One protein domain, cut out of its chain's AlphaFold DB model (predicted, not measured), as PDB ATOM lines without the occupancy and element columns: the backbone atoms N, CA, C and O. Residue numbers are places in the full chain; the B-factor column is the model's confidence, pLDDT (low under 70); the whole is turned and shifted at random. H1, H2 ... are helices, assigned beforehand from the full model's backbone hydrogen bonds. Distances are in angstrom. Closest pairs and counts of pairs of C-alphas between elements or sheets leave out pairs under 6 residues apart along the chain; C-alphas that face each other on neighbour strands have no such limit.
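Overview. This is residues 82 to 185 of the 595 residues of an uncharacterized protein of Anaplasma centrale (strain Israel) (UniProt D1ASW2). Two long helices, H4 and H1, meet near H1's last residues and send their far ends out as arms, residues 82 to 96 of H1 at one end of the longest axis and residues 173 to 185, from H4 and the tail after it, at the other. Two shorter helices, H2 and H3, run out and back to one side of this junction, H2 crossing H4 and the last part of H3 packing on the end of H1 and the first part of H4. The printed part has 104 residues with four named helices, H1, H2, H3 and H4 in chain order, and no named strand; the class is all helix. The whole is loose, with a radius of gyration of the C-alphas of 17.9 A, and spans 66 by 31 by 30 A, the two arms making the length.

Along the chain. H4, the longest helix, holds residues 155 to 182 and measures 40.6 A from first to last C-alpha, from (-39.837, 28.103, -46.987) to (-46.298, 26.677, -6.884). H1, residues 82 to 108, measures 38.3 A and begins with C-alpha 82 at (-47.503, -12.581, -55.086). H2 is residues 112 to 128, 24.5 A long, and H3 is residues 135 to 150, 22.6 A long.

Arrangement. H4 touches H2 with residues 163 to 171 alone; the closest C-alphas, those of His 118 and Ser 167, are 5.1 A apart, and the lines stand about perpendicular at 77 degrees. H4 touches H3 with residues 156 to 161 alone, at a steep tilt of 60 degrees, opposite ways; the closest C-alphas, of Ala 148 and Ala 157, are 4.1 A apart. H1 touches H3 with residues 100 to 108 alone, about perpendicular at 87 degrees, the closest C-alphas being those of Gly 104 and Ala 149 at 4.5 A. H1 and H4 only just touch, with 3 pairs of C-alphas within 8 A, the closest being those of Leu 108 and Ala 161 at 6.1 A. They run the same way at a steep tilt of 67 degrees, only just short of about perpendicular. H2 and H3 are close but not clearly touching, with the closest C-alphas, of Gln 119 and Leu 141, 7.8 A apart; they run opposite ways at a tilt of 35.3 degrees, only just steep. H1 and H2 are apart. In H1, H2, H3 and H4 every O i to N i+4 pair is within hydrogen-bond range.

Size, cuts and confidence. The C-alphas farthest apart, those of Glu 82 and Glu 185, are 67.5 A from each other. Without the stretches that stand free, the body of 76 residues spans 38 by 26 by 20 A. The printed part has no cut. The links H1 to H2 and H3 to H4 are tight, H2 to H3 is short, and no link is long. The mean pLDDT of the printed part is 76.1; residues 82 to 96, residue 98 and residues 177 to 185 of this model are under 70.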
ATOM      1  N   GLU A  82     -47.187 -13.898 -54.513       41.81
ATOM      2  CA  GLU A  82     -47.503 -12.581 -55.086       41.81
ATOM      3  C   GLU A  82     -48.254 -11.678 -54.096       41.81
ATOM      4  O   GLU A  82     -47.962 -10.486 -54.025       41.81
ATOM      5  N   ILE A  83     -49.143 -12.235 -53.261       49.19
ATOM      6  CA  ILE A  83     -49.726 -11.512 -52.115       49.19
ATOM      7  C   ILE A  83     -48.606 -11.103 -51.150       49.19
ATOM      8  O   ILE A  83     -48.533  -9.944 -50.746       49.19
ATOM      9  N   GLY A  84     -47.675 -12.016 -50.858       41.66
ATOM     10  CA  GLY A  84     -46.478 -11.720 -50.073       41.66
ATOM     11  C   GLY A  84     -45.592 -10.646 -50.712       41.66
ATOM     12  O   GLY A  84     -45.060  -9.795 -50.003       41.66
ATOM     13  N   ALA A  85     -45.458 -10.626 -52.040       46.31
ATOM     14  CA  ALA A  85     -44.707  -9.601 -52.761       46.31
ATOM     15  C   ALA A  85     -45.392  -8.224 -52.706       46.31
ATOM     16  O   ALA A  85     -44.710  -7.221 -52.503       46.31
ATOM     17  N   ILE A  86     -46.724  -8.166 -52.816       51.19
ATOM     18  CA  ILE A  86     -47.506  -6.928 -52.667       51.19
ATOM     19  C   ILE A  86     -47.423  -6.409 -51.229       51.19
ATOM     20  O   ILE A  86     -47.185  -5.219 -51.033       51.19
ATOM     21  N   SER A  87     -47.546  -7.283 -50.226       52.56
ATOM     22  CA  SER A  87     -47.368  -6.918 -48.817       52.56
ATOM     23  C   SER A  87     -45.964  -6.380 -48.551       52.56
ATOM     24  O   SER A  87     -45.833  -5.296 -47.995       52.56
ATOM     25  N   ARG A  88     -44.912  -7.053 -49.038       52.56
ATOM     26  CA  ARG A  88     -43.522  -6.574 -48.913       52.56
ATOM     27  C   ARG A  88     -43.288  -5.258 -49.651       52.56
ATOM     28  O   ARG A  88     -42.533  -4.415 -49.176       52.56
ATOM     29  N   PHE A  89     -43.931  -5.055 -50.801       52.28
ATOM     30  CA  PHE A  89     -43.867  -3.793 -51.536       52.28
ATOM     31  C   PHE A  89     -44.569  -2.657 -50.779       52.28
ATOM     32  O   PHE A  89     -44.017  -1.562 -50.675       52.28
ATOM     33  N   ALA A  90     -45.749  -2.914 -50.208       51.94
ATOM     34  CA  ALA A  90     -46.478  -1.957 -49.381       51.94
ATOM     35  C   ALA A  90     -45.716  -1.625 -48.090       51.94
ATOM     36  O   ALA A  90     -45.588  -0.455 -47.743       51.94
ATOM     37  N   GLU A  91     -45.148  -2.624 -47.413       59.53
ATOM     38  CA  GLU A  91     -44.277  -2.441 -46.248       59.53
ATOM     39  C   GLU A  91     -43.043  -1.613 -46.595       59.53
ATOM     40  O   GLU A  91     -42.729  -0.660 -45.886       59.53
ATOM     41  N   LYS A  92     -42.375  -1.920 -47.716       64.44
ATOM     42  CA  LYS A  92     -41.223  -1.151 -48.195       64.44
ATOM     43  C   LYS A  92     -41.606   0.302 -48.464       64.44
ATOM     44  O   LYS A  92     -40.907   1.199 -48.009       64.44
ATOM     45  N   ARG A  93     -42.736   0.551 -49.134       60.53
ATOM     46  CA  ARG A  93     -43.213   1.916 -49.396       60.53
ATOM     47  C   ARG A  93     -43.594   2.669 -48.130       60.53
ATOM     48  O   ARG A  93     -43.292   3.853 -48.028       60.53
ATOM     49  N   THR A  94     -44.248   2.006 -47.180       58.50
ATOM     50  CA  THR A  94     -44.602   2.612 -45.891       58.50
ATOM     51  C   THR A  94     -43.346   2.928 -45.091       58.50
ATOM     52  O   THR A  94     -43.254   4.017 -44.539       58.50
ATOM     53  N   ARG A  95     -42.350   2.036 -45.086       61.09
ATOM     54  CA  ARG A  95     -41.061   2.279 -44.431       61.09
ATOM     55  C   ARG A  95     -40.319   3.446 -45.075       61.09
ATOM     56  O   ARG A  95     -39.990   4.386 -44.376       61.09
ATOM     57  N   GLU A  96     -40.175   3.463 -46.400       64.81
ATOM     58  CA  GLU A  96     -39.561   4.589 -47.123       64.81
ATOM     59  C   GLU A  96     -40.299   5.913 -46.881       64.81
ATOM     60  O   GLU A  96     -39.679   6.973 -46.801       64.81
ATOM     61  N   TYR A  97     -41.628   5.869 -46.776       71.94
ATOM     62  CA  TYR A  97     -42.439   7.033 -46.441       71.94
ATOM     63  C   TYR A  97     -42.183   7.508 -45.006       71.94
ATOM     64  O   TYR A  97     -41.961   8.698 -44.804       71.94
ATOM     65  N   MET A  98     -42.197   6.598 -44.028       65.44
ATOM     66  CA  MET A  98     -41.943   6.927 -42.625       65.44
ATOM     67  C   MET A  98     -40.512   7.430 -42.427       65.44
ATOM     68  O   MET A  98     -40.327   8.449 -41.772       65.44
ATOM     69  N   ASP A  99     -39.521   6.805 -43.060       72.31
ATOM     70  CA  ASP A  99     -38.119   7.231 -43.005       72.31
ATOM     71  C   ASP A  99     -37.949   8.651 -43.563       72.31
ATOM     72  O   ASP A  99     -37.258   9.479 -42.971       72.31
ATOM     73  N   LYS A 100     -38.626   8.977 -44.674       73.56
ATOM     74  CA  LYS A 100     -38.636  10.340 -45.229       73.56
ATOM     75  C   LYS A 100     -39.366  11.327 -44.328       73.56
ATOM     76  O   LYS A 100     -38.877  12.434 -44.136       73.56
ATOM     77  N   PHE A 101     -40.515  10.938 -43.786       79.44
ATOM     78  CA  PHE A 101     -41.327  11.783 -42.917       79.44
ATOM     79  C   PHE A 101     -40.589  12.119 -41.612       79.44
ATOM     80  O   PHE A 101     -40.391  13.292 -41.303       79.44
ATOM     81  N   TYR A 102     -40.099  11.112 -40.888       76.75
ATOM     82  CA  TYR A 102     -39.335  11.309 -39.657       76.75
ATOM     83  C   TYR A 102     -37.966  11.942 -39.923       76.75
ATOM     84  O   TYR A 102     -37.540  12.818 -39.172       76.75
ATOM     85  N   GLY A 103     -37.305  11.581 -41.027       78.75
ATOM     86  CA  GLY A 103     -36.070  12.232 -41.462       78.75
ATOM     87  C   GLY A 103     -36.263  13.722 -41.753       78.75
ATOM     88  O   GLY A 103     -35.429  14.541 -41.370       78.75
ATOM     89  N   GLY A 104     -37.379  14.104 -42.376       78.69
ATOM     90  CA  GLY A 104     -37.710  15.503 -42.632       78.69
ATOM     91  C   GLY A 104     -38.165  16.271 -41.391       78.69
ATOM     92  O   GLY A 104     -37.753  17.415 -41.218       78.69
ATOM     93  N   MET A 105     -38.907  15.647 -40.468       81.88
ATOM     94  CA  MET A 105     -39.152  16.228 -39.138       81.88
ATOM     95  C   MET A 105     -37.840  16.491 -38.386       81.88
ATOM     96  O   MET A 105     -37.662  17.569 -37.818       81.88
ATOM     97  N   GLY A 106     -36.896  15.546 -38.453       83.50
ATOM     98  CA  GLY A 106     -35.552  15.699 -37.897       83.50
ATOM     99  C   GLY A 106     -34.790  16.873 -38.517       83.50
ATOM    100  O   GLY A 106     -34.233  17.687 -37.785       83.50
ATOM    101  N   LYS A 107     -34.831  17.026 -39.848       87.69
ATOM    102  CA  LYS A 107     -34.228  18.172 -40.558       87.69
ATOM    103  C   LYS A 107     -34.846  19.516 -40.166       87.69
ATOM    104  O   LYS A 107     -34.123  20.494 -40.013       87.69
ATOM    105  N   LEU A 108     -36.161  19.566 -39.961       84.94
ATOM    106  CA  LEU A 108     -36.854  20.762 -39.467       84.94
ATOM    107  C   LEU A 108     -36.593  21.023 -37.971       84.94
ATOM    108  O   LEU A 108     -36.920  22.096 -37.450       84.94
ATOM    109  N   GLY A 109     -35.996  20.062 -37.260       87.81
ATOM    110  CA  GLY A 109     -35.767  20.113 -35.821       87.81
ATOM    111  C   GLY A 109     -37.070  20.170 -35.024       87.81
ATOM    112  O   GLY A 109     -37.116  20.871 -34.014       87.81
ATOM    113  N   ILE A 110     -38.126  19.514 -35.517       84.12
ATOM    114  CA  ILE A 110     -39.432  19.433 -34.856       84.12
ATOM    115  C   ILE A 110     -39.587  18.050 -34.219       84.12
ATOM    116  O   ILE A 110     -39.332  17.040 -34.873       84.12
ATOM    117  N   THR A 111     -40.064  17.993 -32.976       83.69
ATOM    118  CA  THR A 111     -40.436  16.735 -32.305       83.69
ATOM    119  C   THR A 111     -41.953  16.550 -32.236       83.69
ATOM    120  O   THR A 111     -42.717  17.508 -32.366       83.69
ATOM    121  N   GLU A 112     -42.413  15.317 -32.008       80.25
ATOM    122  CA  GLU A 112     -43.843  15.023 -31.822       80.25
ATOM    123  C   GLU A 112     -44.441  15.833 -30.657       80.25
ATOM    124  O   GLU A 112     -45.507  16.432 -30.806       80.25
ATOM    125  N   ASP A 113     -43.708  15.966 -29.548       79.94
ATOM    126  CA  ASP A 113     -44.120  16.780 -28.397       79.94
ATOM    127  C   ASP A 113     -44.350  18.248 -28.766       79.94
ATOM    128  O   ASP A 113     -45.315  18.871 -28.317       79.94
ATOM    129  N   GLN A 114     -43.498  18.812 -29.628       80.62
ATOM    130  CA  GLN A 114     -43.650  20.190 -30.091       80.62
ATOM    131  C   GLN A 114     -44.915  20.366 -30.938       80.62
ATOM    132  O   GLN A 114     -45.624  21.363 -30.781       80.62
ATOM    133  N   VAL A 115     -45.251  19.385 -31.782       82.88
ATOM    134  CA  VAL A 115     -46.499  19.383 -32.563       82.88
ATOM    135  C   VAL A 115     -47.717  19.310 -31.641       82.88
ATOM    136  O   VAL A 115     -48.676  20.062 -31.828       82.88
ATOM    137  N   VAL A 116     -47.675  18.463 -30.607       84.38
ATOM    138  CA  VAL A 116     -48.753  18.358 -29.611       84.38
ATOM    139  C   VAL A 116     -48.917  19.670 -28.838       84.38
ATOM    140  O   VAL A 116     -50.044  20.123 -28.621       84.38
ATOM    141  N   SER A 117     -47.823  20.335 -28.460       81.19
ATOM    142  CA  SER A 117     -47.893  21.666 -27.844       81.19
ATOM    143  C   SER A 117     -48.492  22.708 -28.785       81.19
ATOM    144  O   SER A 117     -49.339  23.490 -28.360       81.19
ATOM    145  N   HIS A 118     -48.119  22.700 -30.066       85.06
ATOM    146  CA  HIS A 118     -48.715  23.590 -31.061       85.06
ATOM    147  C   HIS A 118     -50.223  23.345 -31.216       85.06
ATOM    148  O   HIS A 118     -51.005  24.294 -31.218       85.06
ATOM    149  N   GLN A 119     -50.662  22.083 -31.207       86.81
ATOM    150  CA  GLN A 119     -52.084  21.738 -31.198       86.81
ATOM    151  C   GLN A 119     -52.818  22.288 -29.961       86.81
ATOM    152  O   GLN A 119     -53.949  22.763 -30.079       86.81
ATOM    153  N   ARG A 120     -52.198  22.247 -28.772       83.12
ATOM    154  CA  ARG A 120     -52.780  22.844 -27.554       83.12
ATOM    155  C   ARG A 120     -52.959  24.353 -27.697       83.12
ATOM    156  O   ARG A 120     -54.012  24.857 -27.314       83.12
ATOM    157  N   VAL A 121     -51.976  25.048 -28.274       87.12
ATOM    158  CA  VAL A 121     -52.061  26.496 -28.527       87.12
ATOM    159  C   VAL A 121     -53.200  26.813 -29.493       87.12
ATOM    160  O   VAL A 121     -54.043  27.639 -29.163       87.12
ATOM    161  N   LEU A 122     -53.305  26.100 -30.620       84.94
ATOM    162  CA  LEU A 122     -54.405  26.294 -31.575       84.94
ATOM    163  C   LEU A 122     -55.779  26.067 -30.929       84.94
ATOM    164  O   LEU A 122     -56.725  26.810 -31.179       84.94
ATOM    165  N   ARG A 123     -55.885  25.076 -30.037       83.75
ATOM    166  CA  ARG A 123     -57.116  24.824 -29.282       83.75
ATOM    167  C   ARG A 123     -57.448  25.956 -28.307       83.75
ATOM    168  O   ARG A 123     -58.610  26.329 -28.193       83.75
ATOM    169  N   GLN A 124     -56.457  26.497 -27.600       83.50
ATOM    170  CA  GLN A 124     -56.651  27.653 -26.720       83.50
ATOM    171  C   GLN A 124     -57.022  28.917 -27.509       83.50
ATOM    172  O   GLN A 124     -57.831  29.711 -27.038       83.50
ATOM    173  N   GLU A 125     -56.456  29.106 -28.701       83.31
ATOM    174  CA  GLU A 125     -56.784  30.224 -29.588       83.31
ATOM    175  C   GLU A 125     -58.215  30.134 -30.122       83.31
ATOM    176  O   GLU A 125     -58.919  31.142 -30.092       83.31
ATOM    177  N   ALA A 126     -58.673  28.944 -30.528       79.50
ATOM    178  CA  ALA A 126     -60.072  28.711 -30.897       79.50
ATOM    179  C   ALA A 126     -61.010  29.054 -29.725       79.50
ATOM    180  O   ALA A 126     -61.903  29.887 -29.863       79.50
ATOM    181  N   LEU A 127     -60.707  28.542 -28.523       79.44
ATOM    182  CA  LEU A 127     -61.487  28.839 -27.316       79.44
ATOM    183  C   LEU A 127     -61.521  30.338 -26.983       79.44
ATOM    184  O   LEU A 127     -62.557  30.854 -26.575       79.44
ATOM    185  N   ARG A 128     -60.409  31.061 -27.177       79.00
ATOM    186  CA  ARG A 128     -60.352  32.523 -26.986       79.00
ATOM    187  C   ARG A 128     -61.207  33.293 -27.989       79.00
ATOM    188  O   ARG A 128     -61.677  34.373 -27.654       79.00
ATOM    189  N   LYS A 129     -61.398  32.752 -29.191       82.56
ATOM    190  CA  LYS A 129     -62.281  33.316 -30.221       82.56
ATOM    191  C   LYS A 129     -63.748  32.914 -30.035       82.56
ATOM    192  O   LYS A 129     -64.595  33.406 -30.769       82.56
ATOM    193  N   GLY A 130     -64.052  32.068 -29.048       73.75
ATOM    194  CA  GLY A 130     -65.392  31.514 -28.842       73.75
ATOM    195  C   GLY A 130     -65.745  30.395 -29.825       73.75
ATOM    196  O   GLY A 130     -66.917  30.067 -29.971       73.75
ATOM    197  N   GLU A 131     -64.744  29.819 -30.493       80.81
ATOM    198  CA  GLU A 131     -64.892  28.742 -31.468       80.81
ATOM    199  C   GLU A 131     -64.411  27.407 -30.882       80.81
ATOM    200  O   GLU A 131     -63.496  27.347 -30.054       80.81
ATOM    201  N   ASP A 132     -65.009  26.308 -31.339       80.69
ATOM    202  CA  ASP A 132     -64.544  24.967 -31.001       80.69
ATOM    203  C   ASP A 132     -63.423  24.541 -31.950       80.69
ATOM    204  O   ASP A 132     -63.531  24.676 -33.164       80.69
ATOM    205  N   PHE A 133     -62.360  23.946 -31.407       83.69
ATOM    206  CA  PHE A 133     -61.327  23.312 -32.228       83.69
ATOM    207  C   PHE A 133     -61.896  22.057 -32.901       83.69
ATOM    208  O   PHE A 133     -62.138  21.038 -32.239       83.69
ATOM    209  N   THR A 134     -62.115  22.131 -34.210       82.06
ATOM    210  CA  THR A 134     -62.875  21.132 -34.962       82.06
ATOM    211  C   THR A 134     -62.010  19.961 -35.442       82.06
ATOM    212  O   THR A 134     -60.783  19.911 -35.295       82.06
ATOM    213  N   LYS A 135     -62.666  18.959 -36.043       77.94
ATOM    214  CA  LYS A 135     -61.980  17.846 -36.717       77.94
ATOM    215  C   LYS A 135     -61.220  18.318 -37.963       77.94
ATOM    216  O   LYS A 135     -60.167  17.756 -38.259       77.94
ATOM    217  N   GLU A 136     -61.722  19.345 -38.646       79.00
ATOM    218  CA  GLU A 136     -61.093  19.934 -39.833       79.00
ATOM    219  C   GLU A 136     -59.777  20.627 -39.470       79.00
ATOM    220  O   GLU A 136     -58.765  20.391 -40.127       79.00
ATOM    221  N   ASP A 137     -59.730  21.351 -38.349       75.88
ATOM    222  CA  ASP A 137     -58.503  21.996 -37.859       75.88
ATOM    223  C   ASP A 137     -57.403  20.977 -37.543       75.88
ATOM    224  O   ASP A 137     -56.227  21.163 -37.875       75.88
ATOM    225  N   ARG A 138     -57.786  19.837 -36.954       79.06
ATOM    226  CA  ARG A 138     -56.859  18.728 -36.691       79.06
ATOM    227  C   ARG A 138     -56.335  18.108 -37.987       79.06
ATOM    228  O   ARG A 138     -55.147  17.783 -38.081       79.06
ATOM    229  N   GLN A 139     -57.201  17.933 -38.983       79.94
ATOM    230  CA  GLN A 139     -56.804  17.409 -40.289       79.94
ATOM    231  C   GLN A 139     -55.881  18.389 -41.014       79.94
ATOM    232  O   GLN A 139     -54.857  17.968 -41.546       79.94
ATOM    233  N   ASN A 140     -56.177  19.686 -40.965       83.94
ATOM    234  CA  ASN A 140     -55.356  20.731 -41.566       83.94
ATOM    235  C   ASN A 140     -53.953  20.779 -40.934       83.94
ATOM    236  O   ASN A 140     -52.956  20.747 -41.654       83.94
ATOM    237  N   LEU A 141     -53.855  20.715 -39.599       83.94
ATOM    238  CA  LEU A 141     -52.570  20.598 -38.896       83.94
ATOM    239  C   LEU A 141     -51.779  19.359 -39.348       83.94
ATOM    240  O   LEU A 141     -50.584  19.442 -39.627       83.94
ATOM    241  N   THR A 142     -52.452  18.213 -39.468       81.25
ATOM    242  CA  THR A 142     -51.826  16.958 -39.920       81.25
ATOM    243  C   THR A 142     -51.338  17.065 -41.370       81.25
ATOM    244  O   THR A 142     -50.260  16.574 -41.708       81.25
ATOM    245  N   HIS A 143     -52.101  17.736 -42.236       80.94
ATOM    246  CA  HIS A 143     -51.720  17.988 -43.624       80.94
ATOM    247  C   HIS A 143     -50.520  18.930 -43.741       80.94
ATOM    248  O   HIS A 143     -49.616  18.649 -44.530       80.94
ATOM    249  N   GLN A 144     -50.478  19.999 -42.945       82.94
ATOM    250  CA  GLN A 144     -49.351  20.931 -42.907       82.94
ATOM    251  C   GLN A 144     -48.082  20.249 -42.395       82.94
ATOM    252  O   GLN A 144     -47.047  20.341 -43.050       82.94
ATOM    253  N   LEU A 145     -48.182  19.464 -41.315       86.38
ATOM    254  CA  LEU A 145     -47.067  18.659 -40.812       86.38
ATOM    255  C   LEU A 145     -46.553  17.689 -41.878       86.38
ATOM    256  O   LEU A 145     -45.351  17.603 -42.106       86.38
ATOM    257  N   ARG A 146     -47.454  16.985 -42.572       81.38
ATOM    258  CA  ARG A 146     -47.087  16.055 -43.648       81.38
ATOM    259  C   ARG A 146     -46.388  16.752 -44.807       81.38
ATOM    260  O   ARG A 146     -45.388  16.240 -45.301       81.38
ATOM    261  N   ARG A 147     -46.905  17.897 -45.253       83.56
ATOM    262  CA  ARG A 147     -46.308  18.670 -46.349       83.56
ATOM    263  C   ARG A 147     -44.931  19.205 -45.957       83.56
ATOM    264  O   ARG A 147     -44.002  19.077 -46.749       83.56
ATOM    265  N   ALA A 148     -44.799  19.722 -44.737       82.88
ATOM    266  CA  ALA A 148     -43.539  20.227 -44.208       82.88
ATOM    267  C   ALA A 148     -42.501  19.106 -44.045       82.88
ATOM    268  O   ALA A 148     -41.384  19.218 -44.537       82.88
ATOM    269  N   ALA A 149     -42.882  17.985 -43.433       76.94
ATOM    270  CA  ALA A 149     -41.988  16.858 -43.188       76.94
ATOM    271  C   ALA A 149     -41.524  16.158 -44.476       76.94
ATOM    272  O   ALA A 149     -40.419  15.635 -44.526       76.94
ATOM    273  N   LEU A 150     -42.334  16.138 -45.537       82.69
ATOM    274  CA  LEU A 150     -41.919  15.531 -46.807       82.69
ATOM    275  C   LEU A 150     -41.033  16.456 -47.653       82.69
ATOM    276  O   LEU A 150     -40.280  15.947 -48.479       82.69
ATOM    277  N   ASN A 151     -41.097  17.772 -47.424       89.69
ATOM    278  CA  ASN A 151     -40.323  18.791 -48.136       89.69
ATOM    279  C   ASN A 151     -39.703  19.800 -47.142       89.69
ATOM    280  O   ASN A 151     -40.115  20.961 -47.113       89.69
ATOM    281  N   PRO A 152     -38.723  19.376 -46.324       85.69
ATOM    282  CA  PRO A 152     -38.192  20.181 -45.219       85.69
ATOM    283  C   PRO A 152     -37.413  21.427 -45.669       85.69
ATOM    284  O   PRO A 152     -37.260  22.365 -44.895       85.69
ATOM    285  N   ASP A 153     -36.944  21.451 -46.916       87.19
ATOM    286  CA  ASP A 153     -36.154  22.555 -47.471       87.19
ATOM    287  C   ASP A 153     -37.034  23.693 -48.034       87.19
ATOM    288  O   ASP A 153     -36.514  24.700 -48.498       87.19
ATOM    289  N   SER A 154     -38.365  23.544 -48.004       91.38
ATOM    290  CA  SER A 154     -39.315  24.578 -48.437       91.38
ATOM    291  C   SER A 154     -39.454  25.694 -47.397       91.38
ATOM    292  O   SER A 154     -39.568  25.416 -46.201       91.38
ATOM    293  N   ASP A 155     -39.573  26.943 -47.850       89.38
ATOM    294  CA  ASP A 155     -39.837  28.103 -46.987       89.38
ATOM    295  C   ASP A 155     -41.112  27.917 -46.148       89.38
ATOM    296  O   ASP A 155     -41.138  28.217 -44.954       89.38
ATOM    297  N   GLU A 156     -42.162  27.335 -46.738       86.25
ATOM    298  CA  GLU A 156     -43.409  27.008 -46.032       86.25
ATOM    299  C   GLU A 156     -43.168  26.010 -44.887       86.25
ATOM    300  O   GLU A 156     -43.781  26.107 -43.819       86.25
ATOM    301  N   ALA A 157     -42.266  25.046 -45.097       86.19
ATOM    302  CA  ALA A 157     -41.929  24.028 -44.109       86.19
ATOM    303  C   ALA A 157     -41.119  24.624 -42.952       86.19
ATOM    304  O   ALA A 157     -41.389  24.307 -41.792       86.19
ATOM    305  N   GLN A 158     -40.187  25.533 -43.250       89.50
ATOM    306  CA  GLN A 158     -39.416  26.251 -42.236       89.50
ATOM    307  C   GLN A 158     -40.294  27.202 -41.415       89.50
ATOM    308  O   GLN A 158     -40.200  27.212 -40.187       89.50
ATOM    309  N   GLN A 159     -41.213  27.932 -42.056       91.00
ATOM    310  CA  GLN A 159     -42.178  28.787 -41.358       91.00
ATOM    311  C   GLN A 159     -43.107  27.978 -40.448       91.00
ATOM    312  O   GLN A 159     -43.376  28.376 -39.313       91.00
ATOM    313  N   PHE A 160     -43.589  26.824 -40.919       90.81
ATOM    314  CA  PHE A 160     -44.374  25.912 -40.092       90.81
ATOM    315  C   PHE A 160     -43.557  25.407 -38.893       90.81
ATOM    316  O   PHE A 160     -44.024  25.475 -37.756       90.81
ATOM    317  N   ALA A 161     -42.314  24.975 -39.123       90.50
ATOM    318  CA  ALA A 161     -41.410  24.532 -38.065       90.50
ATOM    319  C   ALA A 161     -41.169  25.612 -37.008       90.50
ATOM    320  O   ALA A 161     -41.185  25.331 -35.809       90.50
ATOM    321  N   GLN A 162     -40.979  26.853 -37.451       92.25
ATOM    322  CA  GLN A 162     -40.789  27.994 -36.575       92.25
ATOM    323  C   GLN A 162     -42.034  28.256 -35.717       92.25
ATOM    324  O   GLN A 162     -41.911  28.345 -34.496       92.25
ATOM    325  N   LYS A 163     -43.237  28.262 -36.309       91.06
ATOM    326  CA  LYS A 163     -44.505  28.393 -35.563       91.06
ATOM    327  C   LYS A 163     -44.673  27.297 -34.511       91.06
ATOM    328  O   LYS A 163     -45.082  27.578 -33.386       91.06
ATOM    329  N   VAL A 164     -44.333  26.055 -34.853       90.06
ATOM    330  CA  VAL A 164     -44.410  24.919 -33.925       90.06
ATOM    331  C   VAL A 164     -43.443  25.099 -32.748       90.06
ATOM    332  O   VAL A 164     -43.848  24.942 -31.594       90.06
ATOM    333  N   LYS A 165     -42.194  25.507 -33.009       91.12
ATOM    334  CA  LYS A 165     -41.192  25.789 -31.964       91.12
ATOM    335  C   LYS A 165     -41.607  26.952 -31.064       91.12
ATOM    336  O   LYS A 165     -41.507  26.843 -29.844       91.12
ATOM    337  N   GLU A 166     -42.120  28.035 -31.641       91.00
ATOM    338  CA  GLU A 166     -42.616  29.194 -30.892       91.00
ATOM    339  C   GLU A 166     -43.810  28.829 -30.006       91.00
ATOM    340  O   GLU A 166     -43.855  29.210 -28.835       91.00
ATOM    341  N   SER A 167     -44.769  28.054 -30.520       88.88
ATOM    342  CA  SER A 167     -45.891  27.558 -29.720       88.88
ATOM    343  C   SER A 167     -45.437  26.643 -28.590       88.88
ATOM    344  O   SER A 167     -45.937  26.767 -27.475       88.88
ATOM    345  N   HIS A 168     -44.472  25.756 -28.835       87.69
ATOM    346  CA  HIS A 168     -43.920  24.912 -27.781       87.69
ATOM    347  C   HIS A 168     -43.198  25.732 -26.704       87.69
ATOM    348  O   HIS A 168     -43.423  25.507 -25.518       87.69
ATOM    349  N   ALA A 169     -42.411  26.739 -27.094       89.44
ATOM    350  CA  ALA A 169     -41.767  27.655 -26.154       89.44
ATOM    351  C   ALA A 169     -42.792  28.440 -25.314       89.44
ATOM    352  O   ALA A 169     -42.593  28.617 -24.113       89.44
ATOM    353  N   LYS A 170     -43.914  28.867 -25.914       86.62
ATOM    354  CA  LYS A 170     -45.025  29.511 -25.190       86.62
ATOM    355  C   LYS A 170     -45.635  28.578 -24.145       86.62
ATOM    356  O   LYS A 170     -45.787  28.992 -22.999       86.62
ATOM    357  N   VAL A 171     -45.928  27.328 -24.516       84.81
ATOM    358  CA  VAL A 171     -46.484  26.325 -23.590       84.81
ATOM    359  C   VAL A 171     -45.498  26.016 -22.466       84.81
ATOM    360  O   VAL A 171     -45.887  26.056 -21.305       84.81
ATOM    361  N   GLN A 172     -44.213  25.808 -22.772       83.62
ATOM    362  CA  GLN A 172     -43.193  25.592 -21.741       83.62
ATOM    363  C   GLN A 172     -43.041  26.799 -20.808       83.62
ATOM    364  O   GLN A 172     -42.879  26.629 -19.603       83.62
ATOM    365  N   ALA A 173     -43.100  28.026 -21.331       82.12
ATOM    366  CA  ALA A 173     -43.027  29.231 -20.511       82.12
ATOM    367  C   ALA A 173     -44.261  29.387 -19.606       82.12
ATOM    368  O   ALA A 173     -44.135  29.842 -18.468       82.12
ATOM    369  N   GLU A 174     -45.445  29.012 -20.089       78.50
ATOM    370  CA  GLU A 174     -46.684  29.007 -19.311       78.50
ATOM    371  C   GLU A 174     -46.670  27.913 -18.235       78.50
ATOM    372  O   GLU A 174     -46.963  28.200 -17.076       78.50
ATOM    373  N   GLU A 175     -46.214  26.704 -18.568       76.00
ATOM    374  CA  GLU A 175     -46.007  25.611 -17.611       76.00
ATOM    375  C   GLU A 175     -44.945  25.980 -16.565       76.00
ATOM    376  O   GLU A 175     -45.158  25.779 -15.371       76.00
ATOM    377  N   ALA A 176     -43.843  26.621 -16.961       73.38
ATOM    378  CA  ALA A 176     -42.823  27.112 -16.037       73.38
ATOM    379  C   ALA A 176     -43.344  28.246 -15.135       73.38
ATOM    380  O   ALA A 176     -42.946  28.339 -13.973       73.38
ATOM    381  N   ARG A 177     -44.244  29.110 -15.626       67.56
ATOM    382  CA  ARG A 177     -44.923  30.130 -14.806       67.56
ATOM    383  C   ARG A 177     -45.923  29.502 -13.840       67.56
ATOM    384  O   ARG A 177     -45.927  29.886 -12.673       67.56
ATOM    385  N   ALA A 178     -46.696  28.516 -14.285       60.44
ATOM    386  CA  ALA A 178     -47.593  27.748 -13.428       60.44
ATOM    387  C   ALA A 178     -46.809  27.005 -12.332       60.44
ATOM    388  O   ALA A 178     -47.190  27.047 -11.169       60.44
ATOM    389  N   GLN A 179     -45.650  26.428 -12.663       52.41
ATOM    390  CA  GLN A 179     -44.754  25.791 -11.692       52.41
ATOM    391  C   GLN A 179     -44.065  26.801 -10.757       52.41
ATOM    392  O   GLN A 179     -43.826  26.495  -9.590       52.41
ATOM    393  N   ARG A 180     -43.762  28.023 -11.220       52.38
ATOM    394  CA  ARG A 180     -43.234  29.101 -10.361       52.38
ATOM    395  C   ARG A 180     -44.285  29.677  -9.414       52.38
ATOM    396  O   ARG A 180     -43.912  30.076  -8.321       52.38
ATOM    397  N   GLN A 181     -45.568  29.664  -9.777       48.53
ATOM    398  CA  GLN A 181     -46.658  30.007  -8.852       48.53
ATOM    399  C   GLN A 181     -46.877  28.945  -7.757       48.53
ATOM    400  O   GLN A 181     -47.507  29.248  -6.753       48.53
ATOM    401  N   VAL A 182     -46.313  27.739  -7.911       46.16
ATOM    402  CA  VAL A 182     -46.298  26.677  -6.884       46.16
ATOM    403  C   VAL A 182     -45.018  26.717  -6.025       46.16
ATOM    404  O   VAL A 182     -44.974  26.155  -4.935       46.16
ATOM    405  N   LYS A 183     -43.964  27.428  -6.453       41.53
ATOM    406  CA  LYS A 183     -42.733  27.608  -5.666       41.53
ATOM    407  C   LYS A 183     -42.858  28.793  -4.706       41.53
ATOM    408  O   LYS A 183     -42.293  29.835  -4.992       41.53
ATOM    409  N   TYR A 184     -43.583  28.620  -3.603       44.28
ATOM    410  CA  TYR A 184     -43.281  29.178  -2.267       44.28
ATOM    411  C   TYR A 184     -44.236  28.585  -1.210       44.28
ATOM    412  O   TYR A 184     -44.690  29.279  -0.309       44.28
ATOM    413  N   GLU A 185     -44.532  27.287  -1.285       48.00
ATOM    414  CA  GLU A 185     -45.043  26.562  -0.122       48.00
ATOM    415  C   GLU A 185     -44.104  25.393   0.158       48.00
ATOM    416  O   GLU A 185     -43.715  24.659  -0.752       48.00
TER     417      GLU A 185